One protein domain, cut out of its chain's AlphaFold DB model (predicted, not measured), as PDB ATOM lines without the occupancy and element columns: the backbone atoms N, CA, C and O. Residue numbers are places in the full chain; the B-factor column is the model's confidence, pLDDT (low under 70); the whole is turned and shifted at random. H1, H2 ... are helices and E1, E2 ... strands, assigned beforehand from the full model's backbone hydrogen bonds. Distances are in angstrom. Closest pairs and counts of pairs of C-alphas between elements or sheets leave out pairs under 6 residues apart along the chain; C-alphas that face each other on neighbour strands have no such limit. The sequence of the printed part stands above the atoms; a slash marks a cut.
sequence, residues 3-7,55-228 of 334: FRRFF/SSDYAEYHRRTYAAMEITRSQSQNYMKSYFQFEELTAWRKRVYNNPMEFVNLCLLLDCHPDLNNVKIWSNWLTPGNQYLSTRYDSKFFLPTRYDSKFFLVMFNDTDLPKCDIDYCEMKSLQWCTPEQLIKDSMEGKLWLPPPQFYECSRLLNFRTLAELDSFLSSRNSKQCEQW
ATOM      1  N   PHE A   3      40.867 -16.164  46.156       42.94
ATOM      2  CA  PHE A   3      40.881 -17.617  46.222       42.94
ATOM      3  C   PHE A   3      40.733 -18.098  47.656       42.94
ATOM      4  O   PHE A   3      41.443 -17.639  48.542       42.94
ATOM      5  N   ARG A   4      39.844 -19.061  47.895       35.28
ATOM      6  CA  ARG A   4      39.715 -19.724  49.199       35.28
ATOM      7  C   ARG A   4      40.669 -20.922  49.301       35.28
ATOM      8  O   ARG A   4      40.417 -21.960  48.700       35.28
ATOM      9  N   ARG A   5      41.725 -20.774  50.094       35.75
ATOM     10  CA  ARG A   5      42.610 -21.784  50.697       35.75
ATOM     11  C   ARG A   5      41.843 -22.604  51.745       35.75
ATOM     12  O   ARG A   5      41.140 -22.060  52.585       35.75
ATOM     13  N   PHE A   6      42.021 -23.921  51.765       28.14
ATOM     14  CA  PHE A   6      41.524 -24.767  52.859       28.14
ATOM     15  C   PHE A   6      42.711 -25.405  53.581       28.14
ATOM     16  O   PHE A   6      43.627 -25.919  52.941       28.14
ATOM     17  N   PHE A   7      42.708 -25.383  54.917       27.77
ATOM     18  CA  PHE A   7      43.697 -26.109  55.720       27.77
ATOM     19  C   PHE A   7      43.089 -27.353  56.355       27.77
ATOM     20  O   PHE A   7      42.019 -27.304  56.962       27.77
ATOM     21  N   SER A  55      22.531  -9.534  37.312       47.66
ATOM     22  CA  SER A  55      22.488  -8.499  38.356       47.66
ATOM     23  C   SER A  55      22.477  -9.101  39.764       47.66
ATOM     24  O   SER A  55      23.121  -8.572  40.672       47.66
ATOM     25  N   SER A  56      21.790 -10.235  39.941       58.25
ATOM     26  CA  SER A  56      21.763 -10.985  41.204       58.25
ATOM     27  C   SER A  56      23.143 -11.555  41.559       58.25
ATOM     28  O   SER A  56      23.608 -11.422  42.694       58.25
ATOM     29  N   ASP A  57      23.869 -12.087  40.571       60.03
ATOM     30  CA  ASP A  57      25.215 -12.621  40.786       60.03
ATOM     31  C   ASP A  57      26.240 -11.536  41.134       60.03
ATOM     32  O   ASP A  57      27.105 -11.751  41.985       60.03
ATOM     33  N   TYR A  58      26.148 -10.358  40.504       57.81
ATOM     34  CA  TYR A  58      26.983  -9.208  40.862       57.81
ATOM     35  C   TYR A  58      26.691  -8.731  42.288       57.81
ATOM     36  O   TYR A  58      27.625  -8.437  43.037       57.81
ATOM     37  N   ALA A  59      25.419  -8.704  42.697       56.78
ATOM     38  CA  ALA A  59      25.034  -8.363  44.063       56.78
ATOM     39  C   ALA A  59      25.573  -9.381  45.087       56.78
ATOM     40  O   ALA A  59      26.133  -8.980  46.108       56.78
ATOM     41  N   GLU A  60      25.502 -10.686  44.799       60.84
ATOM     42  CA  GLU A  60      26.078 -11.734  45.656       60.84
ATOM     43  C   GLU A  60      27.615 -11.674  45.689       60.84
ATOM     44  O   GLU A  60      28.225 -11.833  46.755       60.84
ATOM     45  N   TYR A  61      28.261 -11.385  44.551       58.31
ATOM     46  CA  TYR A  61      29.698 -11.121  44.495       58.31
ATOM     47  C   TYR A  61      30.064  -9.950  45.401       58.31
ATOM     48  O   TYR A  61      30.962 -10.094  46.232       58.31
ATOM     49  N   HIS A  62      29.365  -8.819  45.286       59.78
ATOM     50  CA  HIS A  62      29.606  -7.661  46.135       59.78
ATOM     51  C   HIS A  62      29.346  -7.991  47.600       59.78
ATOM     52  O   HIS A  62      30.227  -7.725  48.406       59.78
ATOM     53  N   ARG A  63      28.256  -8.676  47.962       60.56
ATOM     54  CA  ARG A  63      28.010  -9.107  49.348       60.56
ATOM     55  C   ARG A  63      29.212  -9.840  49.947       60.56
ATOM     56  O   ARG A  63      29.706  -9.468  51.011       60.56
ATOM     57  N   ARG A  64      29.704 -10.876  49.259       60.41
ATOM     58  CA  ARG A  64      30.829 -11.697  49.744       60.41
ATOM     59  C   ARG A  64      32.158 -10.952  49.709       60.41
ATOM     60  O   ARG A  64      32.997 -11.142  50.584       60.41
ATOM     61  N   THR A  65      32.347 -10.113  48.698       56.50
ATOM     62  CA  THR A  65      33.561  -9.322  48.495       56.50
ATOM     63  C   THR A  65      33.657  -8.212  49.528       56.50
ATOM     64  O   THR A  65      34.725  -8.065  50.088       56.50
ATOM     65  N   TYR A  66      32.563  -7.522  49.860       52.91
ATOM     66  CA  TYR A  66      32.492  -6.508  50.918       52.91
ATOM     67  C   TYR A  66      32.640  -7.093  52.321       52.91
ATOM     68  O   TYR A  66      33.304  -6.503  53.174       52.91
ATOM     69  N   ALA A  67      32.072  -8.278  52.562       44.72
ATOM     70  CA  ALA A  67      32.316  -9.002  53.805       44.72
ATOM     71  C   ALA A  67      33.818  -9.317  53.979       44.72
ATOM     72  O   ALA A  67      34.369  -9.133  55.065       44.72
ATOM     73  N   ALA A  68      34.497  -9.709  52.894       42.38
ATOM     74  CA  ALA A  68      35.906 -10.106  52.905       42.38
ATOM     75  C   ALA A  68      36.918  -8.957  52.700       42.38
ATOM     76  O   ALA A  68      38.080  -9.096  53.084       42.38
ATOM     77  N   MET A  69      36.535  -7.860  52.043       48.09
ATOM     78  CA  MET A  69      37.423  -6.795  51.571       48.09
ATOM     79  C   MET A  69      36.662  -5.474  51.409       48.09
ATOM     80  O   MET A  69      35.590  -5.419  50.818       48.09
ATOM     81  N   GLU A  70      37.260  -4.376  51.861       50.59
ATOM     82  CA  GLU A  70      36.725  -3.011  51.748       50.59
ATOM     83  C   GLU A  70      36.856  -2.470  50.305       50.59
ATOM     84  O   GLU A  70      37.532  -1.473  50.046       50.59
ATOM     85  N   ILE A  71      36.266  -3.162  49.324       47.97
ATOM     86  CA  ILE A  71      36.360  -2.811  47.899       47.97
ATOM     87  C   ILE A  71      35.252  -1.818  47.546       47.97
ATOM     88  O   ILE A  71      34.296  -2.127  46.850       47.97
ATOM     89  N   THR A  72      35.405  -0.592  48.033       43.19
ATOM     90  CA  THR A  72      34.876   0.601  47.357       43.19
ATOM     91  C   THR A  72      36.047   1.320  46.687       43.19
ATOM     92  O   THR A  72      37.164   1.238  47.196       43.19
ATOM     93  N   ARG A  73      35.802   2.026  45.580       40.44
ATOM     94  CA  ARG A  73      36.790   2.798  44.796       40.44
ATOM     95  C   ARG A  73      37.766   3.631  45.655       40.44
ATOM     96  O   ARG A  73      37.447   4.058  46.757       40.44
ATOM     97  N   SER A  74      38.941   3.943  45.116       41.22
ATOM     98  CA  SER A  74      40.046   4.638  45.801       41.22
ATOM     99  C   SER A  74      39.737   6.022  46.381       41.22
ATOM    100  O   SER A  74      40.406   6.443  47.325       41.22
ATOM    101  N   GLN A  75      38.692   6.712  45.916       40.31
ATOM    102  CA  GLN A  75      38.236   7.934  46.585       40.31
ATOM    103  C   GLN A  75      37.581   7.641  47.940       40.31
ATOM    104  O   GLN A  75      37.770   8.416  48.871       40.31
ATOM    105  N   SER A  76      36.902   6.501  48.095       48.94
ATOM    106  CA  SER A  76      36.156   6.144  49.300       48.94
ATOM    107  C   SER A  76      36.935   5.301  50.307       48.94
ATOM    108  O   SER A  76      36.473   5.188  51.423       48.94
ATOM    109  N   GLN A  77      38.119   4.748  50.025       48.56
ATOM    110  CA  GLN A  77      38.903   4.080  51.089       48.56
ATOM    111  C   GLN A  77      39.508   5.075  52.089       48.56
ATOM    112  O   GLN A  77      39.440   4.863  53.302       48.56
ATOM    113  N   ASN A  78      40.047   6.191  51.588       46.25
ATOM    114  CA  ASN A  78      40.480   7.301  52.438       46.25
ATOM    115  C   ASN A  78      39.271   8.028  53.053       46.25
ATOM    116  O   ASN A  78      39.319   8.393  54.225       46.25
ATOM    117  N   TYR A  79      38.162   8.142  52.313       46.53
ATOM    118  CA  TYR A  79      36.911   8.713  52.823       46.53
ATOM    119  C   TYR A  79      36.247   7.836  53.897       46.53
ATOM    120  O   TYR A  79      35.898   8.356  54.944       46.53
ATOM    121  N   MET A  80      36.141   6.514  53.723       49.34
ATOM    122  CA  MET A  80      35.519   5.587  54.684       49.34
ATOM    123  C   MET A  80      36.301   5.514  55.989       49.34
ATOM    124  O   MET A  80      35.687   5.461  57.045       49.34
ATOM    125  N   LYS A  81      37.638   5.576  55.947       48.66
ATOM    126  CA  LYS A  81      38.447   5.709  57.169       48.66
ATOM    127  C   LYS A  81      38.330   7.071  57.837       48.66
ATOM    128  O   LYS A  81      38.528   7.155  59.043       48.66
ATOM    129  N   SER A  82      38.044   8.122  57.071       51.31
ATOM    130  CA  SER A  82      37.726   9.432  57.644       51.31
ATOM    131  C   SER A  82      36.302   9.494  58.213       51.31
ATOM    132  O   SER A  82      36.069  10.255  59.144       51.31
ATOM    133  N   TYR A  83      35.375   8.680  57.686       50.69
ATOM    134  CA  TYR A  83      33.955   8.682  58.047       50.69
ATOM    135  C   TYR A  83      33.594   7.714  59.173       50.69
ATOM    136  O   TYR A  83      32.726   8.041  59.974       50.69
ATOM    137  N   PHE A  84      34.224   6.537  59.229       58.59
ATOM    138  CA  PHE A  84      33.870   5.489  60.184       58.59
ATOM    139  C   PHE A  84      35.038   5.097  61.078       58.59
ATOM    140  O   PHE A  84      36.140   4.784  60.614       58.59
ATOM    141  N   GLN A  85      34.758   5.033  62.378       66.19
ATOM    142  CA  GLN A  85      35.640   4.367  63.333       66.19
ATOM    143  C   GLN A  85      35.584   2.838  63.138       66.19
ATOM    144  O   GLN A  85      34.686   2.296  62.488       66.19
ATOM    145  N   PHE A  86      36.558   2.115  63.698       64.06
ATOM    146  CA  PHE A  86      36.678   0.658  63.547       64.06
ATOM    147  C   PHE A  86      35.412  -0.096  64.006       64.06
ATOM    148  O   PHE A  86      34.979  -1.075  63.386       64.06
ATOM    149  N   GLU A  87      34.781   0.391  65.068       64.44
ATOM    150  CA  GLU A  87      33.556  -0.139  65.655       64.44
ATOM    151  C   GLU A  87      32.358  -0.002  64.701       64.44
ATOM    152  O   GLU A  87      31.551  -0.928  64.576       64.44
ATOM    153  N   GLU A  88      32.269   1.110  63.965       74.06
ATOM    154  CA  GLU A  88      31.205   1.354  62.984       74.06
ATOM    155  C   GLU A  88      31.374   0.484  61.737       74.06
ATOM    156  O   GLU A  88      30.395  -0.089  61.254       74.06
ATOM    157  N   LEU A  89      32.609   0.297  61.259       73.50
ATOM    158  CA  LEU A  89      32.899  -0.635  60.162       73.50
ATOM    159  C   LEU A  89      32.513  -2.072  60.538       73.50
ATOM    160  O   LEU A  89      31.890  -2.783  59.747       73.50
ATOM    161  N   THR A  90      32.817  -2.493  61.765       75.25
ATOM    162  CA  THR A  90      32.437  -3.818  62.275       75.25
ATOM    163  C   THR A  90      30.913  -3.976  62.350       75.25
ATOM    164  O   THR A  90      30.369  -5.013  61.954       75.25
ATOM    165  N   ALA A  91      30.200  -2.941  62.803       81.50
ATOM    166  CA  ALA A  91      28.742  -2.934  62.855       81.50
ATOM    167  C   ALA A  91      28.113  -3.013  61.455       81.50
ATOM    168  O   ALA A  91      27.212  -3.828  61.229       81.50
ATOM    169  N   TRP A  92      28.618  -2.231  60.496       81.75
ATOM    170  CA  TRP A  92      28.168  -2.272  59.106       81.75
ATOM    171  C   TRP A  92      28.416  -3.628  58.456       81.75
ATOM    172  O   TRP A  92      27.511  -4.174  57.828       81.75
ATOM    173  N   ARG A  93      29.583  -4.237  58.678       77.81
ATOM    174  CA  ARG A  93      29.880  -5.591  58.188       77.81
ATOM    175  C   ARG A  93      28.891  -6.619  58.712       77.81
ATOM    176  O   ARG A  93      28.366  -7.409  57.933       77.81
ATOM    177  N   LYS A  94      28.571  -6.575  60.009       80.69
ATOM    178  CA  LYS A  94      27.571  -7.468  60.608       80.69
ATOM    179  C   LYS A  94      26.173  -7.241  60.024       80.69
ATOM    180  O   LYS A  94      25.459  -8.210  59.775       80.69
ATOM    181  N   ARG A  95      25.785  -5.983  59.780       85.75
ATOM    182  CA  ARG A  95      24.509  -5.634  59.128       85.75
ATOM    183  C   ARG A  95      24.428  -6.198  57.714       85.75
ATOM    184  O   ARG A  95      23.482  -6.920  57.429       85.75
ATOM    185  N   VAL A  96      25.440  -5.939  56.884       82.12
ATOM    186  CA  VAL A  96      25.523  -6.427  55.495       82.12
ATOM    187  C   VAL A  96      25.567  -7.953  55.433       82.12
ATOM    188  O   VAL A  96      24.931  -8.558  54.572       82.12
ATOM    189  N   TYR A  97      26.282  -8.596  56.360       75.88
ATOM    190  CA  TYR A  97      26.331 -10.054  56.452       75.88
ATOM    191  C   TYR A  97      24.945 -10.658  56.726       75.88
ATOM    192  O   TYR A  97      24.558 -11.629  56.075       75.88
ATOM    193  N   ASN A  98      24.194 -10.074  57.667       81.75
ATOM    194  CA  ASN A  98      22.861 -10.547  58.050       81.75
ATOM    195  C   ASN A  98      21.780 -10.196  57.017       81.75
ATOM    196  O   ASN A  98      20.870 -10.989  56.796       81.75
ATOM    197  N   ASN A  99      21.868  -9.012  56.411       81.00
ATOM    198  CA  ASN A  99      20.946  -8.525  55.395       81.00
ATOM    199  C   ASN A  99      21.744  -7.856  54.257       81.00
ATOM    200  O   ASN A  99      22.221  -6.730  54.428       81.00
ATOM    201  N   PRO A 100      21.860  -8.501  53.080       76.56
ATOM    202  CA  PRO A 100      22.626  -7.971  51.952       76.56
ATOM    203  C   PRO A 100      22.150  -6.591  51.483       76.56
ATOM    204  O   PRO A 100      22.960  -5.793  51.022       76.56
ATOM    205  N   MET A 101      20.857  -6.280  51.639       81.44
ATOM    206  CA  MET A 101      20.287  -4.990  51.232       81.44
ATOM    207  C   MET A 101      20.841  -3.814  52.045       81.44
ATOM    208  O   MET A 101      20.844  -2.683  51.567       81.44
ATOM    209  N   GLU A 102      21.399  -4.066  53.233       84.69
ATOM    210  CA  GLU A 102      22.088  -3.035  54.020       84.69
ATOM    211  C   GLU A 102      23.325  -2.487  53.312       84.69
ATOM    212  O   GLU A 102      23.770  -1.384  53.622       84.69
ATOM    213  N   PHE A 103      23.866  -3.217  52.336       81.31
ATOM    214  CA  PHE A 103      24.954  -2.718  51.511       81.31
ATOM    215  C   PHE A 103      24.511  -1.529  50.643       81.31
ATOM    216  O   PHE A 103      25.264  -0.571  50.479       81.31
ATOM    217  N   VAL A 104      23.265  -1.542  50.157       82.12
ATOM    218  CA  VAL A 104      22.677  -0.411  49.424       82.12
ATOM    219  C   VAL A 104      22.510   0.787  50.357       82.12
ATOM    220  O   VAL A 104      22.894   1.896  49.997       82.12
ATOM    221  N   ASN A 105      22.028   0.563  51.583       85.19
ATOM    222  CA  ASN A 105      21.909   1.622  52.592       85.19
ATOM    223  C   ASN A 105      23.268   2.241  52.940       85.19
ATOM    224  O   ASN A 105      23.368   3.456  53.095       85.19
ATOM    225  N   LEU A 106      24.317   1.420  53.039       81.62
ATOM    226  CA  LEU A 106      25.682   1.894  53.251       81.62
ATOM    227  C   LEU A 106      26.166   2.749  52.072       81.62
ATOM    228  O   LEU A 106      26.744   3.810  52.290       81.62
ATOM    229  N   CYS A 107      25.902   2.314  50.838       78.62
ATOM    230  CA  CYS A 107      26.235   3.076  49.636       78.62
ATOM    231  C   CYS A 107      25.538   4.443  49.617       78.62
ATOM    232  O   CYS A 107      26.200   5.452  49.397       78.62
ATOM    233  N   LEU A 108      24.236   4.479  49.927       82.56
ATOM    234  CA  LEU A 108      23.448   5.712  50.026       82.56
ATOM    235  C   LEU A 108      23.965   6.646  51.125       82.56
ATOM    236  O   LEU A 108      24.085   7.844  50.901       82.56
ATOM    237  N   LEU A 109      24.296   6.108  52.304       83.31
ATOM    238  CA  LEU A 109      24.852   6.889  53.413       83.31
ATOM    239  C   LEU A 109      26.184   7.552  53.042       83.31
ATOM    240  O   LEU A 109      26.462   8.669  53.467       83.31
ATOM    241  N   LEU A 110      27.008   6.842  52.275       78.56
ATOM    242  CA  LEU A 110      28.314   7.304  51.817       78.56
ATOM    243  C   LEU A 110      28.258   8.106  50.512       78.56
ATOM    244  O   LEU A 110      29.315   8.487  50.012       78.56
ATOM    245  N   ASP A 111      27.061   8.319  49.956       77.06
ATOM    246  CA  ASP A 111      26.840   8.927  48.640       77.06
ATOM    247  C   ASP A 111      27.747   8.318  47.553       77.06
ATOM    248  O   ASP A 111      28.459   8.991  46.808       77.06
ATOM    249  N   CYS A 112      27.785   6.984  47.512       74.06
ATOM    250  CA  CYS A 112      28.617   6.225  46.586       74.06
ATOM    251  C   CYS A 112      27.844   5.067  45.953       74.06
ATOM    252  O   CYS A 112      26.732   4.727  46.352       74.06
ATOM    253  N   HIS A 113      28.454   4.429  44.957       71.62
ATOM    254  CA  HIS A 113      27.918   3.232  44.325       71.62
ATOM    255  C   HIS A 113      29.040   2.214  44.068       71.62
ATOM    256  O   HIS A 113      30.201   2.607  43.882       71.62
ATOM    257  N   PRO A 114      28.734   0.903  44.037       71.19
ATOM    258  CA  PRO A 114      29.711  -0.098  43.634       71.19
ATOM    259  C   PRO A 114      30.146   0.140  42.181       71.19
ATOM    260  O   PRO A 114      29.347   0.505  41.314       71.19
ATOM    261  N   ASP A 115      31.433  -0.064  41.906       71.56
ATOM    262  CA  ASP A 115      32.000   0.079  40.564       71.56
ATOM    263  C   ASP A 115      31.811  -1.219  39.765       71.56
ATOM    264  O   ASP A 115      32.740  -2.010  39.586       71.56
ATOM    265  N   LEU A 116      30.576  -1.454  39.310       73.00
ATOM    266  CA  LEU A 116      30.205  -2.661  38.558       73.00
ATOM    267  C   LEU A 116      30.970  -2.785  37.232       73.00
ATOM    268  O   LEU A 116      31.215  -3.891  36.758       73.00
ATOM    269  N   ASN A 117      31.412  -1.662  36.658       72.06
ATOM    270  CA  ASN A 117      32.138  -1.641  35.388       72.06
ATOM    271  C   ASN A 117      33.495  -2.348  35.479       72.06
ATOM    272  O   ASN A 117      33.952  -2.928  34.489       72.06
ATOM    273  N   ASN A 118      34.116  -2.328  36.660       73.88
ATOM    274  CA  ASN A 118      35.406  -2.961  36.924       73.88
ATOM    275  C   ASN A 118      35.295  -4.415  37.401       73.88
ATOM    276  O   ASN A 118      36.319  -5.085  37.548       73.88
ATOM    277  N   VAL A 119      34.078  -4.934  37.597       78.75
ATOM    278  CA  VAL A 119      33.840  -6.343  37.919       78.75
ATOM    279  C   VAL A 119      33.579  -7.118  36.630       78.75
ATOM    280  O   VAL A 119      32.526  -7.011  36.001       78.75
ATOM    281  N   LYS A 120      34.544  -7.939  36.220       83.38
ATOM    282  CA  LYS A 120      34.456  -8.744  34.997       83.38
ATOM    283  C   LYS A 120      34.233 -10.213  35.340       83.38
ATOM    284  O   LYS A 120      34.968 -10.777  36.152       83.38
ATOM    285  N   ILE A 121      33.263 -10.861  34.696       86.19
ATOM    286  CA  ILE A 121      33.104 -12.316  34.790       86.19
ATOM    287  C   ILE A 121      34.317 -12.961  34.114       86.19
ATOM    288  O   ILE A 121      34.695 -12.603  32.994       86.19
ATOM    289  N   TRP A 122      34.922 -13.926  34.797       89.88
ATOM    290  CA  TRP A 122      36.116 -14.631  34.344       89.88
ATOM    291  C   TRP A 122      35.821 -16.057  33.886       89.88
ATOM    292  O   TRP A 122      36.256 -16.470  32.808       89.88
ATOM    293  N   SER A 123      35.058 -16.802  34.682       89.88
ATOM    294  CA  SER A 123      34.648 -18.167  34.359       89.88
ATOM    295  C   SER A 123      33.444 -18.598  35.183       89.88
ATOM    296  O   SER A 123      33.102 -17.960  36.180       89.88
ATOM    297  N   ASN A 124      32.800 -19.680  34.755       89.88
ATOM    298  CA  ASN A 124      31.731 -20.317  35.499       89.88
ATOM    299  C   ASN A 124      31.979 -21.825  35.573       89.88
ATOM    300  O   ASN A 124      32.164 -22.461  34.540       89.88
ATOM    301  N   TRP A 125      31.994 -22.386  36.778       89.00
ATOM    302  CA  TRP A 125      32.268 -23.797  37.033       89.00
ATOM    303  C   TRP A 125      31.099 -24.460  37.731       89.00
ATOM    304  O   TRP A 125      30.727 -24.076  38.837       89.00
ATOM    305  N   LEU A 126      30.609 -25.542  37.144       87.50
ATOM    306  CA  LEU A 126      29.663 -26.429  37.785       87.50
ATOM    307  C   LEU A 126      30.412 -27.614  38.388       87.50
ATOM    308  O   LEU A 126      31.077 -28.389  37.699       87.50
ATOM    309  N   THR A 127      30.291 -27.771  39.702       80.81
ATOM    310  CA  THR A 127      30.814 -28.955  40.386       80.81
ATOM    311  C   THR A 127      30.083 -30.183  39.834       80.81
ATOM    312  O   THR A 127      28.854 -30.136  39.692       80.81
ATOM    313  N   PRO A 128      30.776 -31.289  39.515       76.31
ATOM    314  CA  PRO A 128      30.088 -32.447  38.967       76.31
ATOM    315  C   PRO A 128      29.151 -33.064  40.001       76.31
ATOM    316  O   PRO A 128      29.491 -33.114  41.186       76.31
ATOM    317  N   GLY A 129      27.983 -33.514  39.542       65.62
ATOM    318  CA  GLY A 129      27.023 -34.243  40.362       65.62
ATOM    319  C   GLY A 129      27.595 -35.566  40.870       65.62
ATOM    320  O   GLY A 129      28.591 -36.066  40.346       65.62
ATOM    321  N   ASN A 130      27.001 -36.106  41.931       60.44
ATOM    322  CA  ASN A 130      27.521 -37.297  42.586       60.44
ATOM    323  C   ASN A 130      26.386 -38.247  42.990       60.44
ATOM    324  O   ASN A 130      25.952 -38.230  44.139       60.44
ATOM    325  N   GLN A 131      25.887 -39.048  42.045       50.78
ATOM    326  CA  GLN A 131      24.884 -40.077  42.349       50.78
ATOM    327  C   GLN A 131      25.516 -41.416  42.767       50.78
ATOM    328  O   GLN A 131      24.920 -42.152  43.548       50.78
ATOM    329  N   TYR A 132      26.746 -41.701  42.323       48.34
ATOM    330  CA  TYR A 132      27.404 -43.001  42.520       48.34
ATOM    331  C   TYR A 132      28.400 -43.065  43.689       48.34
ATOM    332  O   TYR A 132      28.822 -44.156  44.057       48.34
ATOM    333  N   LEU A 133      28.760 -41.938  44.315       49.94
ATOM    334  CA  LEU A 133      29.687 -41.902  45.456       49.94
ATOM    335  C   LEU A 133      28.955 -41.302  46.662       49.94
ATOM    336  O   LEU A 133      29.228 -40.183  47.106       49.94
ATOM    337  N   SER A 134      27.968 -42.040  47.169       44.00
ATOM    338  CA  SER A 134      27.194 -41.677  48.366       44.00
ATOM    339  C   SER A 134      28.026 -41.739  49.653       44.00
ATOM    340  O   SER A 134      27.593 -41.259  50.703       44.00
ATOM    341  N   THR A 135      29.249 -42.274  49.590       46.16
ATOM    342  CA  THR A 135      30.166 -42.335  50.724       46.16
ATOM    343  C   THR A 135      31.329 -41.362  50.537       46.16
ATOM    344  O   THR A 135      31.866 -41.182  49.445       46.16
ATOM    345  N   ARG A 136      31.769 -40.730  51.634       47.00
ATOM    346  CA  ARG A 136      32.915 -39.796  51.658       47.00
ATOM    347  C   ARG A 136      34.265 -40.449  51.298       47.00
ATOM    348  O   ARG A 136      35.300 -39.815  51.491       47.00
ATOM    349  N   TYR A 137      34.266 -41.713  50.877       43.09
ATOM    350  CA  TYR A 137      35.457 -42.539  50.737       43.09
ATOM    351  C   TYR A 137      35.813 -42.876  49.287       43.09
ATOM    352  O   TYR A 137      36.990 -43.128  49.032       43.09
ATOM    353  N   ASP A 138      34.862 -42.805  48.349       47.78
ATOM    354  CA  ASP A 138      35.084 -43.334  46.998       47.78
ATOM    355  C   ASP A 138      35.643 -42.307  45.997       47.78
ATOM    356  O   ASP A 138      36.362 -42.704  45.085       47.78
ATOM    357  N   SER A 139      35.425 -40.999  46.202       52.50
ATOM    358  CA  SER A 139      36.247 -39.955  45.563       52.50
ATOM    359  C   SER A 139      36.917 -39.088  46.614       52.50
ATOM    360  O   SER A 139      36.273 -38.476  47.468       52.50
ATOM    361  N   LYS A 140      38.249 -39.035  46.545       55.88
ATOM    362  CA  LYS A 140      39.083 -38.229  47.450       55.88
ATOM    363  C   LYS A 140      39.240 -36.781  46.978       55.88
ATOM    364  O   LYS A 140      39.762 -35.968  47.742       55.88
ATOM    365  N   PHE A 141      38.838 -36.469  45.744       57.59
ATOM    366  CA  PHE A 141      39.193 -35.211  45.073       57.59
ATOM    367  C   PHE A 141      38.004 -34.305  44.792       57.59
ATOM    368  O   PHE A 141      38.176 -33.088  44.721       57.59
ATOM    369  N   PHE A 142      36.800 -34.864  44.691       58.94
ATOM    370  CA  PHE A 142      35.617 -34.085  44.380       58.94
ATOM    371  C   PHE A 142      34.640 -34.010  45.553       58.94
ATOM    372  O   PHE A 142      34.397 -34.982  46.267       58.94
ATOM    373  N   LEU A 143      34.066 -32.822  45.751       58.66
ATOM    374  CA  LEU A 143      33.137 -32.568  46.844       58.66
ATOM    375  C   LEU A 143      31.793 -33.286  46.604       58.66
ATOM    376  O   LEU A 143      31.347 -33.389  45.459       58.66
ATOM    377  N   PRO A 144      31.124 -33.756  47.675       58.38
ATOM    378  CA  PRO A 144      29.805 -34.383  47.575       58.38
ATOM    379  C   PRO A 144      28.696 -33.369  47.271       58.38
ATOM    380  O   PRO A 144      27.627 -33.746  46.803       58.38
ATOM    381  N   THR A 145      28.939 -32.084  47.541       70.38
ATOM    382  CA  THR A 145      27.986 -31.001  47.303       70.38
ATOM    383  C   THR A 145      28.243 -30.354  45.953       70.38
ATOM    384  O   THR A 145      29.388 -30.063  45.601       70.38
ATOM    385  N   ARG A 146      27.159 -30.100  45.222       77.00
ATOM    386  CA  ARG A 146      27.194 -29.433  43.930       77.00
ATOM    387  C   ARG A 146      27.129 -27.917  44.101       77.00
ATOM    388  O   ARG A 146      26.277 -27.426  44.833       77.00
ATOM    389  N   TYR A 147      27.994 -27.198  43.394       81.88
ATOM    390  CA  TYR A 147      28.014 -25.738  43.358       81.88
ATOM    391  C   TYR A 147      28.093 -25.252  41.914       81.88
ATOM    392  O   TYR A 147      28.886 -25.799  41.146       81.88
ATOM    393  N   ASP A 148      27.325 -24.215  41.591       84.94
ATOM    394  CA  ASP A 148      27.508 -23.365  40.413       84.94
ATOM    395  C   ASP A 148      28.338 -22.146  40.839       84.94
ATOM    396  O   ASP A 148      27.922 -21.364  41.693       84.94
ATOM    397  N   SER A 149      29.583 -22.074  40.378       85.94
ATOM    398  CA  SER A 149      30.612 -21.172  40.900       85.94
ATOM    399  C   SER A 149      31.122 -20.237  39.816       85.94
ATOM    400  O   SER A 149      31.991 -20.597  39.019       85.94
ATOM    401  N   LYS A 150      30.638 -18.995  39.851       87.25
ATOM    402  CA  LYS A 150      31.138 -17.904  39.015       87.25
ATOM    403  C   LYS A 150      32.358 -17.250  39.650       87.25
ATOM    404  O   LYS A 150      32.356 -16.876  40.822       87.25
ATOM    405  N   PHE A 151      33.407 -17.104  38.853       86.69
ATOM    406  CA  PHE A 151      34.609 -16.370  39.212       86.69
ATOM    407  C   PHE A 151      34.567 -14.992  38.574       86.69
ATOM    408  O   PHE A 151      34.295 -14.851  37.380       86.69
ATOM    409  N   PHE A 152      34.915 -13.989  39.369       84.94
ATOM    410  CA  PHE A 152      35.001 -12.603  38.940       84.94
ATOM    411  C   PHE A 152      36.424 -12.075  39.131       84.94
ATOM    412  O   PHE A 152      37.152 -12.469  40.055       84.94
ATOM    413  N   LEU A 153      36.813 -11.164  38.248       85.19
ATOM    414  CA  LEU A 153      38.033 -10.382  38.342       85.19
ATOM    415  C   LEU A 153      37.683  -8.916  38.557       85.19
ATOM    416  O   LEU A 153      36.804  -8.373  37.897       85.19
ATOM    417  N   VAL A 154      38.414  -8.305  39.481       79.50
ATOM    418  CA  VAL A 154      38.413  -6.867  39.729       79.50
ATOM    419  C   VAL A 154      39.846  -6.406  39.584       79.50
ATOM    420  O   VAL A 154      40.758  -7.044  40.127       79.50
ATOM    421  N   MET A 155      40.032  -5.343  38.811       75.56
ATOM    422  CA  MET A 155      41.328  -4.730  38.565       75.56
ATOM    423  C   MET A 155      41.436  -3.454  39.389       75.56
ATOM    424  O   MET A 155      40.513  -2.643  39.416       75.56
ATOM    425  N   PHE A 156      42.565  -3.309  40.075       70.94
ATOM    426  CA  PHE A 156      42.909  -2.117  40.835       70.94
ATOM    427  C   PHE A 156      44.043  -1.416  40.099       70.94
ATOM    428  O   PHE A 156      45.055  -2.044  39.794       70.94
ATOM    429  N   ASN A 157      43.853  -0.131  39.813       61.69
ATOM    430  CA  ASN A 157      44.872   0.705  39.177       61.69
ATOM    431  C   ASN A 157      45.740   1.441  40.209       61.69
ATOM    432  O   ASN A 157      46.670   2.148  39.827       61.69
ATOM    433  N   ASP A 158      45.437   1.286  41.500       60.34
ATOM    434  CA  ASP A 158      46.178   1.929  42.576       60.34
ATOM    435  C   ASP A 158      47.494   1.200  42.855       60.34
ATOM    436  O   ASP A 158      47.592  -0.029  42.792       60.34
ATOM    437  N   THR A 159      48.514   1.976  43.208       58.84
ATOM    438  CA  THR A 159      49.821   1.460  43.635       58.84
ATOM    439  C   THR A 159      49.757   0.746  44.986       58.84
ATOM    440  O   THR A 159      50.578  -0.134  45.247       58.84
ATOM    441  N   ASP A 160      48.774   1.087  45.822       58.31
ATOM    442  CA  ASP A 160      48.555   0.471  47.126       58.31
ATOM    443  C   ASP A 160      47.490  -0.625  47.049       58.31
ATOM    444  O   ASP A 160      46.395  -0.440  46.520       58.31
ATOM    445  N   LEU A 161      47.801  -1.786  47.626       64.56
ATOM    446  CA  LEU A 161      46.828  -2.867  47.762       64.56
ATOM    447  C   LEU A 161      45.725  -2.440  48.737       64.56
ATOM    448  O   LEU A 161      46.041  -1.870  49.790       64.56
ATOM    449  N   PRO A 162      44.452  -2.773  48.456       66.19
ATOM    450  CA  PRO A 162      43.373  -2.412  49.352       66.19
ATOM    451  C   PRO A 162      43.619  -3.057  50.717       66.19
ATOM    452  O   PRO A 162      44.019  -4.225  50.826       66.19
ATOM    453  N   LYS A 163      43.396  -2.280  51.780       64.44
ATOM    454  CA  LYS A 163      43.406  -2.830  53.134       64.44
ATOM    455  C   LYS A 163      42.222  -3.782  53.241       64.44
ATOM    456  O   LYS A 163      41.104  -3.466  52.851       64.44
ATOM    457  N   CYS A 164      42.501  -4.991  53.696       65.94
ATOM    458  CA  CYS A 164      41.490  -6.016  53.879       65.94
ATOM    459  C   CYS A 164      41.610  -6.524  55.301       65.94
ATOM    460  O   CYS A 164      42.711  -6.810  55.774       65.94
ATOM    461  N   ASP A 165      40.470  -6.634  55.955       65.50
ATOM    462  CA  ASP A 165      40.356  -7.245  57.264       65.50
ATOM    463  C   ASP A 165      39.502  -8.504  57.135       65.50
ATOM    464  O   ASP A 165      38.628  -8.579  56.272       65.50
ATOM    465  N   ILE A 166      39.790  -9.519  57.936       67.00
ATOM    466  CA  ILE A 166      39.121 -10.814  57.836       67.00
ATOM    467  C   ILE A 166      37.970 -10.878  58.835       67.00
ATOM    468  O   ILE A 166      38.056 -10.337  59.929       67.00
ATOM    469  N   ASP A 167      36.887 -11.557  58.468       64.62
ATOM    470  CA  ASP A 167      35.715 -11.710  59.336       64.62
ATOM    471  C   ASP A 167      35.957 -12.660  60.525       64.62
ATOM    472  O   ASP A 167      35.122 -12.752  61.422       64.62
ATOM    473  N   TYR A 168      37.087 -13.385  60.525       63.50
ATOM    474  CA  TYR A 168      37.512 -14.442  61.459       63.50
ATOM    475  C   TYR A 168      36.530 -15.616  61.641       63.50
ATOM    476  O   TYR A 168      36.912 -16.653  62.193       63.50
ATOM    477  N   CYS A 169      35.291 -15.498  61.163       64.00
ATOM    478  CA  CYS A 169      34.279 -16.543  61.158       64.00
ATOM    479  C   CYS A 169      34.551 -17.564  60.054       64.00
ATOM    480  O   CYS A 169      34.612 -18.766  60.324       64.00
ATOM    481  N   GLU A 170      34.741 -17.095  58.822       64.62
ATOM    482  CA  GLU A 170      34.969 -17.953  57.663       64.62
ATOM    483  C   GLU A 170      36.448 -17.984  57.269       64.62
ATOM    484  O   GLU A 170      36.970 -19.033  56.874       64.62
ATOM    485  N   MET A 171      37.136 -16.847  57.419       68.38
ATOM    486  CA  MET A 171      38.501 -16.633  56.946       68.38
ATOM    487  C   MET A 171      39.497 -16.562  58.109       68.38
ATOM    488  O   MET A 171      39.370 -15.753  59.019       68.38
ATOM    489  N   LYS A 172      40.545 -17.384  58.063       68.88
ATOM    490  CA  LYS A 172      41.628 -17.435  59.061       68.88
ATOM    491  C   LYS A 172      42.823 -16.555  58.729       68.88
ATOM    492  O   LYS A 172      43.561 -16.156  59.624       68.88
ATOM    493  N   SER A 173      43.079 -16.340  57.446       74.88
ATOM    494  CA  SER A 173      44.176 -15.502  56.980       74.88
ATOM    495  C   SER A 173      43.892 -14.997  55.576       74.88
ATOM    496  O   SER A 173      43.239 -15.688  54.792       74.88
ATOM    497  N   LEU A 174      44.438 -13.824  55.267       75.81
ATOM    498  CA  LEU A 174      44.402 -13.204  53.950       75.81
ATOM    499  C   LEU A 174      45.826 -12.834  53.543       75.81
ATOM    500  O   LEU A 174      46.583 -12.279  54.338       75.81
ATOM    501  N   GLN A 175      46.203 -13.183  52.316       79.38
ATOM    502  CA  GLN A 175      47.508 -12.856  51.747       79.38
ATOM    503  C   GLN A 175      47.360 -12.456  50.281       79.38
ATOM    504  O   GLN A 175      46.603 -13.073  49.536       79.38
ATOM    505  N   TRP A 176      48.120 -11.445  49.868       82.19
ATOM    506  CA  TRP A 176      48.255 -11.054  48.470       82.19
ATOM    507  C   TRP A 176      49.416 -11.826  47.832       82.19
ATOM    508  O   TRP A 176      50.559 -11.678  48.260       82.19
ATOM    509  N   CYS A 177      49.138 -12.629  46.805       85.00
ATOM    510  CA  CYS A 177      50.104 -13.511  46.138       85.00
ATOM    511  C   CYS A 177      49.977 -13.399  44.616       85.00
ATOM    512  O   CYS A 177      48.887 -13.170  44.112       85.00
ATOM    513  N   THR A 178      51.044 -13.592  43.843       86.69
ATOM    514  CA  THR A 178      50.902 -13.692  42.377       86.69
ATOM    515  C   THR A 178      50.277 -15.044  41.984       86.69
ATOM    516  O   THR A 178      50.412 -16.011  42.741       86.69
ATOM    517  N   PRO A 179      49.617 -15.163  40.811       89.31
ATOM    518  CA  PRO A 179      49.121 -16.455  40.327       89.31
ATOM    519  C   PRO A 179      50.231 -17.510  40.238       89.31
ATOM    520  O   PRO A 179      50.028 -18.658  40.619       89.31
ATOM    521  N   GLU A 180      51.431 -17.107  39.809       88.44
ATOM    522  CA  GLU A 180      52.604 -17.985  39.718       88.44
ATOM    523  C   GLU A 180      52.998 -18.545  41.089       88.44
ATOM    524  O   GLU A 180      53.202 -19.751  41.228       88.44
ATOM    525  N   GLN A 181      53.030 -17.692  42.119       88.75
ATOM    526  CA  GLN A 181      53.335 -18.116  43.482       88.75
ATOM    527  C   GLN A 181      52.289 -19.108  44.007       88.75
ATOM    528  O   GLN A 181      52.654 -20.106  44.620       88.75
ATOM    529  N   LEU A 182      51.001 -18.875  43.729       88.31
ATOM    530  CA  LEU A 182      49.917 -19.774  44.142       88.31
ATOM    531  C   LEU A 182      50.040 -21.158  43.500       88.31
ATOM    532  O   LEU A 182      49.909 -22.167  44.192       88.31
ATOM    533  N   ILE A 183      50.317 -21.207  42.195       86.88
ATOM    534  CA  ILE A 183      50.544 -22.464  41.476       86.88
ATOM    535  C   ILE A 183      51.756 -23.194  42.049       86.88
ATOM    536  O   ILE A 183      51.652 -24.372  42.384       86.88
ATOM    537  N   LYS A 184      52.879 -22.488  42.217       87.94
ATOM    538  CA  LYS A 184      54.114 -23.056  42.761       87.94
ATOM    539  C   LYS A 184      53.904 -23.630  44.162       87.94
ATOM    540  O   LYS A 184      54.217 -24.794  44.396       87.94
ATOM    541  N   ASP A 185      53.314 -22.858  45.073       87.19
ATOM    542  CA  ASP A 185      53.028 -23.321  46.434       87.19
ATOM    543  C   ASP A 185      52.056 -24.506  46.448       87.19
ATOM    544  O   ASP A 185      52.151 -25.371  47.323       87.19
ATOM    545  N   SER A 186      51.132 -24.566  45.485       84.38
ATOM    546  CA  SER A 186      50.235 -25.709  45.328       84.38
ATOM    547  C   SER A 186      50.972 -26.965  44.872       84.38
ATOM    548  O   SER A 186      50.761 -28.032  45.445       84.38
ATOM    549  N   MET A 187      51.849 -26.844  43.875       83.31
ATOM    550  CA  MET A 187      52.660 -27.954  43.360       83.31
ATOM    551  C   MET A 187      53.650 -28.479  44.408       83.31
ATOM    552  O   MET A 187      53.891 -29.678  44.495       83.31
ATOM    553  N   GLU A 188      54.184 -27.595  45.251       85.75
ATOM    554  CA  GLU A 188      55.081 -27.949  46.358       85.75
ATOM    555  C   GLU A 188      54.328 -28.465  47.605       85.75
ATOM    556  O   GLU A 188      54.940 -28.736  48.638       85.75
ATOM    557  N   GLY A 189      52.994 -28.575  47.551       81.81
ATOM    558  CA  GLY A 189      52.160 -29.059  48.658       81.81
ATOM    559  C   GLY A 189      52.070 -28.111  49.863       81.81
ATOM    560  O   GLY A 189      51.549 -28.489  50.914       81.81
ATOM    561  N   LYS A 190      52.553 -26.869  49.735       84.94
ATOM    562  CA  LYS A 190      52.471 -25.812  50.766       84.94
ATOM    563  C   LYS A 190      51.066 -25.217  50.868       84.94
ATOM    564  O   LYS A 190      50.666 -24.680  51.911       84.94
ATOM    565  N   LEU A 191      50.325 -25.293  49.770       82.38
ATOM    566  CA  LEU A 191      48.974 -24.788  49.614       82.38
ATOM    567  C   LEU A 191      48.109 -25.858  48.949       82.38
ATOM    568  O   LEU A 191      48.559 -26.564  48.059       82.38
ATOM    569  N   TRP A 192      46.851 -25.978  49.362       81.75
ATOM    570  CA  TRP A 192      45.868 -26.691  48.557       81.75
ATOM    571  C   TRP A 192      45.034 -25.675  47.784       81.75
ATOM    572  O   TRP A 192      44.373 -24.834  48.404       81.75
ATOM    573  N   LEU A 193      45.064 -25.765  46.456       81.25
ATOM    574  CA  LEU A 193      44.135 -25.071  45.575       81.25
ATOM    575  C   LEU A 193      43.086 -26.073  45.076       81.25
ATOM    576  O   LEU A 193      43.452 -27.059  44.436       81.25
ATOM    577  N   PRO A 194      41.786 -25.834  45.328       82.69
ATOM    578  CA  PRO A 194      40.720 -26.541  44.638       82.69
ATOM    579  C   PRO A 194      40.916 -26.490  43.116       82.69
ATOM    580  O   PRO A 194      41.392 -25.470  42.607       82.69
ATOM    581  N   PRO A 195      40.496 -27.521  42.365       84.62
ATOM    582  CA  PRO A 195      40.852 -27.624  40.953       84.62
ATOM    583  C   PRO A 195      40.453 -26.431  40.074       84.62
ATOM    584  O   PRO A 195      41.315 -25.960  39.330       84.62
ATOM    585  N   PRO A 196      39.236 -25.851  40.197       87.69
ATOM    586  CA  PRO A 196      38.907 -24.625  39.471       87.69
ATOM    587  C   PRO A 196      39.881 -23.485  39.787       87.69
ATOM    588  O   PRO A 196      40.348 -22.805  38.887       87.69
ATOM    589  N   GLN A 197      40.272 -23.308  41.054       87.12
ATOM    590  CA  GLN A 197      41.180 -22.226  41.445       87.12
ATOM    591  C   GLN A 197      42.580 -22.397  40.855       87.12
ATOM    592  O   GLN A 197      43.166 -21.422  40.389       87.12
ATOM    593  N   PHE A 198      43.110 -23.626  40.857       87.88
ATOM    594  CA  PHE A 198      44.390 -23.920  40.219       87.88
ATOM    595  C   PHE A 198      44.318 -23.644  38.717       87.88
ATOM    596  O   PHE A 198      45.135 -22.896  38.193       87.88
ATOM    597  N   TYR A 199      43.301 -24.178  38.038       90.00
ATOM    598  CA  TYR A 199      43.127 -23.977  36.604       90.00
ATOM    599  C   TYR A 199      43.026 -22.487  36.243       90.00
ATOM    600  O   TYR A 199      43.708 -22.017  35.330       90.00
ATOM    601  N   GLU A 200      42.239 -21.712  36.997       90.75
ATOM    602  CA  GLU A 200      42.104 -20.278  36.751       90.75
ATOM    603  C   GLU A 200      43.377 -19.484  37.057       90.75
ATOM    604  O   GLU A 200      43.715 -18.571  36.302       90.75
ATOM    605  N   CYS A 201      44.139 -19.856  38.091       90.00
ATOM    606  CA  CYS A 201      45.476 -19.297  38.309       90.00
ATOM    607  C   CYS A 201      46.393 -19.567  37.110       90.00
ATOM    608  O   CYS A 201      47.077 -18.655  36.653       90.00
ATOM    609  N   SER A 202      46.392 -20.793  36.574       89.44
ATOM    610  CA  SER A 202      47.194 -21.159  35.403       89.44
ATOM    611  C   SER A 202      46.780 -20.386  34.149       89.44
ATOM    612  O   SER A 202      47.634 -20.041  33.337       89.44
ATOM    613  N   ARG A 203      45.489 -20.070  33.984       89.62
ATOM    614  CA  ARG A 203      45.005 -19.229  32.876       89.62
ATOM    615  C   ARG A 203      45.473 -17.784  32.968       89.62
ATOM    616  O   ARG A 203      45.774 -17.194  31.932       89.62
ATOM    617  N   LEU A 204      45.558 -17.226  34.176       90.12
ATOM    618  CA  LEU A 204      46.053 -15.861  34.388       90.12
ATOM    619  C   LEU A 204      47.522 -15.696  33.965       90.12
ATOM    620  O   LEU A 204      47.919 -14.593  33.607       90.12
ATOM    621  N   LEU A 205      48.307 -16.780  33.936       88.56
ATOM    622  CA  LEU A 205      49.707 -16.758  33.488       88.56
ATOM    623  C   LEU A 205      49.881 -16.511  31.980       88.56
ATOM    624  O   LEU A 205      51.000 -16.258  31.541       88.56
ATOM    625  N   ASN A 206      48.806 -16.573  31.184       87.06
ATOM    626  CA  ASN A 206      48.861 -16.239  29.756       87.06
ATOM    627  C   ASN A 206      49.024 -14.738  29.492       87.06
ATOM    628  O   ASN A 206      49.402 -14.349  28.389       87.06
ATOM    629  N   PHE A 207      48.708 -13.902  30.476       87.44
ATOM    630  CA  PHE A 207      48.758 -12.453  30.353       87.44
ATOM    631  C   PHE A 207      50.042 -11.957  31.014       87.44
ATOM    632  O   PHE A 207      50.461 -12.480  32.049       87.44
ATOM    633  N   ARG A 208      50.695 -10.957  30.418       85.44
ATOM    634  CA  ARG A 208      51.909 -10.339  30.980       85.44
ATOM    635  C   ARG A 208      51.594  -9.042  31.700       85.44
ATOM    636  O   ARG A 208      52.235  -8.727  32.701       85.44
ATOM    637  N   THR A 209      50.578  -8.324  31.228       84.88
ATOM    638  CA  THR A 209      50.167  -7.032  31.779       84.88
ATOM    639  C   THR A 209      48.678  -7.001  32.118       84.88
ATOM    640  O   THR A 209      47.878  -7.769  31.584       84.88
ATOM    641  N   LEU A 210      48.290  -6.083  33.009       83.81
ATOM    642  CA  LEU A 210      46.877  -5.836  33.309       83.81
ATOM    643  C   LEU A 210      46.112  -5.292  32.101       83.81
ATOM    644  O   LEU A 210      44.954  -5.644  31.928       83.81
ATOM    645  N   ALA A 211      46.761  -4.502  31.242       85.94
ATOM    646  CA  ALA A 211      46.144  -3.978  30.025       85.94
ATOM    647  C   ALA A 211      45.773  -5.099  29.036       85.94
ATOM    648  O   ALA A 211      44.685  -5.087  28.464       85.94
ATOM    649  N   GLU A 212      46.641  -6.104  28.873       88.50
ATOM    650  CA  GLU A 212      46.334  -7.294  28.065       88.50
ATOM    651  C   GLU A 212      45.139  -8.071  28.636       88.50
ATOM    652  O   GLU A 212      44.238  -8.464  27.892       88.50
ATOM    653  N   LEU A 213      45.118  -8.270  29.959       88.25
ATOM    654  CA  LEU A 213      44.022  -8.957  30.640       88.25
ATOM    655  C   LEU A 213      42.701  -8.180  30.522       88.25
ATOM    656  O   LEU A 213      41.669  -8.790  30.250       88.25
ATOM    657  N   ASP A 214      42.721  -6.857  30.685       85.94
ATOM    658  CA  ASP A 214      41.538  -6.003  30.555       85.94
ATOM    659  C   ASP A 214      40.986  -6.004  29.125       85.94
ATOM    660  O   ASP A 214      39.788  -6.202  28.917       85.94
ATOM    661  N   SER A 215      41.859  -5.885  28.119       87.81
ATOM    662  CA  SER A 215      41.456  -5.978  26.711       87.81
ATOM    663  C   SER A 215      40.800  -7.328  26.410       87.81
ATOM    664  O   SER A 215      39.760  -7.387  25.744       87.81
ATOM    665  N   PHE A 216      41.374  -8.420  26.923       88.25
ATOM    666  CA  PHE A 216      40.787  -9.749  26.792       88.25
ATOM    667  C   PHE A 216      39.418  -9.822  27.478       88.25
ATOM    668  O   PHE A 216      38.432 -10.212  26.850       88.25
ATOM    669  N   LEU A 217      39.325  -9.392  28.738       86.81
ATOM    670  CA  LEU A 217      38.092  -9.410  29.524       86.81
ATOM    671  C   LEU A 217      36.981  -8.574  28.897       86.81
ATOM    672  O   LEU A 217      35.836  -9.024  28.891       86.81
ATOM    673  N   SER A 218      37.303  -7.398  28.364       85.12
ATOM    674  CA  SER A 218      36.350  -6.500  27.712       85.12
ATOM    675  C   SER A 218      35.748  -7.137  26.464       85.12
ATOM    676  O   SER A 218      34.528  -7.154  26.306       85.12
ATOM    677  N   SER A 219      36.577  -7.771  25.629       84.75
ATOM    678  CA  SER A 219      36.079  -8.522  24.470       84.75
ATOM    679  C   SER A 219      35.230  -9.731  24.886       84.75
ATOM    680  O   SER A 219      34.161  -9.973  24.329       84.75
ATOM    681  N   ARG A 220      35.658 -10.462  25.919       84.44
ATOM    682  CA  ARG A 220      35.013 -11.690  26.385       84.44
ATOM    683  C   ARG A 220      33.683 -11.433  27.085       84.44
ATOM    684  O   ARG A 220      32.748 -12.196  26.879       84.44
ATOM    685  N   ASN A 221      33.584 -10.395  27.915       84.62
ATOM    686  CA  ASN A 221      32.373 -10.087  28.692       84.62
ATOM    687  C   ASN A 221      31.237  -9.514  27.832       84.62
ATOM    688  O   ASN A 221      30.114  -9.426  28.313       84.62
ATOM    689  N   SER A 222      31.494  -9.200  26.556       81.31
ATOM    690  CA  SER A 222      30.432  -8.969  25.566       81.31
ATOM    691  C   SER A 222      29.679 -10.251  25.169       81.31
ATOM    692  O   SER A 222      28.639 -10.185  24.521       81.31
ATOM    693  N   LYS A 223      30.204 -11.426  25.545       82.31
ATOM    694  CA  LYS A 223      29.649 -12.746  25.237       82.31
ATOM    695  C   LYS A 223      29.169 -13.434  26.512       82.31
ATOM    696  O   LYS A 223      29.650 -13.156  27.612       82.31
ATOM    697  N   GLN A 224      28.263 -14.394  26.352       82.00
ATOM    698  CA  GLN A 224      27.821 -15.233  27.461       82.00
ATOM    699  C   GLN A 224      28.997 -16.029  28.048       82.00
ATOM    700  O   GLN A 224      29.827 -16.584  27.327       82.00
ATOM    701  N   CYS A 225      29.057 -16.094  29.380       83.62
ATOM    702  CA  CYS A 225      29.997 -16.949  30.089       83.62
ATOM    703  C   CYS A 225      29.548 -18.409  29.986       83.62
ATOM    704  O   CYS A 225      28.555 -18.786  30.607       83.62
ATOM    705  N   GLU A 226      30.305 -19.229  29.264       85.12
ATOM    706  CA  GLU A 226      30.096 -20.676  29.255       85.12
ATOM    707  C   GLU A 226      30.263 -21.256  30.669       85.12
ATOM    708  O   GLU A 226      31.137 -20.831  31.432       85.12
ATOM    709  N   GLN A 227      29.406 -22.217  31.017       87.12
ATOM    710  CA  GLN A 227      29.496 -22.971  32.261       87.12
ATOM    711  C   GLN A 227      30.262 -24.270  32.022       87.12
ATOM    712  O   GLN A 227      29.856 -25.117  31.232       87.12
ATOM    713  N   TRP A 228      31.371 -24.434  32.731       88.69
ATOM    714  CA  TRP A 228      32.247 -25.586  32.613       88.69
ATOM    715  C   TRP A 228      31.902 -26.653  33.635       88.69
ATOM    716  O   TRP A 228      31.910 -26.403  34.839       88.69
TER     717      TRP A 228
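This is residues 3 to 7 and 55 to 228 of the 334 residues of the protein "nucleoside diphosphate-linked moiety X motif 19-like" of Diaphorina citri (UniProt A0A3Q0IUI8). A long two-stranded hairpin, E2 and E3, has residues 57 to 62 of H1 close to both its strands and H6 and H7 close to it mainly at E2; H3 packs on residues 63 to 67 of H1, H4 packs on H3, and H5 packs on H6. The loop of residues 127 to 147 makes one end of the longest axis and H2 the other, while E1 and E4 run near each other without pairing with any named strand. The printed part has 179 residues, in the order E1, H1, H2, H3, H4, E2, E3, E4, H5, H6, H7, and its one sheet, E2 - E3, is antiparallel. The class is mixed, helices and strands; the whole is compact, with a radius of gyration of the C-alphas of 18.1 A and spans of 52 by 38 by 33 A.

E1, residues 3 to 6, is near E4, residues 171 to 177. H1, residues 55 to 68, touches H3, residues 86 to 98, through residues 63 to 67 alone; the closest C-alphas, of Ala 67 and Arg 93, are 6.1 A apart, at a steep tilt of 38 degrees, only just steep, opposite ways. H2, residues 74 to 83, touches no helix. H3 touches H4, residues 102 to 109, with its residues 92 to 96 alone; the closest C-alphas, of Val 96 and Glu 102, are 5.0 A apart, at a steep tilt of 46 degrees, opposite ways. E2, residues 119 to 126, bends by 53 degrees at residue 122 and forms a hairpin with E3, residues 148 to 154; N 120 and O 153 are 2.8 A apart, N 149 and O 125 2.8 A. H5, residues 179 to 187, and H6, residues 195 to 204, form a helical hairpin and touch at a steep tilt of 39 degrees, opposite ways; their closest C-alphas, of Pro 179 and Cys 201, are 5.0 A apart. H7, residues 210 to 221, comes closest to E2 at the C-alphas of Asn 221 and Ile 121, 6.5 A. Every O i to N i+4 pair is within hydrogen-bond range in H1, H3, H4, H5, H6 and H7; in H2 it is 5 of 6.

E1 begins at C-alpha 3 (40.881, -17.617, 46.222). H1 measures 19.9 A, H3 18.6 A, E2 20.5 A, E3 19.8 A and E4 16.2 A. H7, 15.8 A long, ends at C-alpha 221 (32.373, -10.087, 28.692).

The C-alphas of Ser 82 and Tyr 132 are the two farthest apart, 55.5 A. Residues 8 to 54 are not printed, with 32.6 A between C-alphas 7 and 55. The links E2 to E3 and E3 to E4 are long. Confidence is under 70 in residues 3 to 7, 55 to 87, 129 to 144 and 157 to 172.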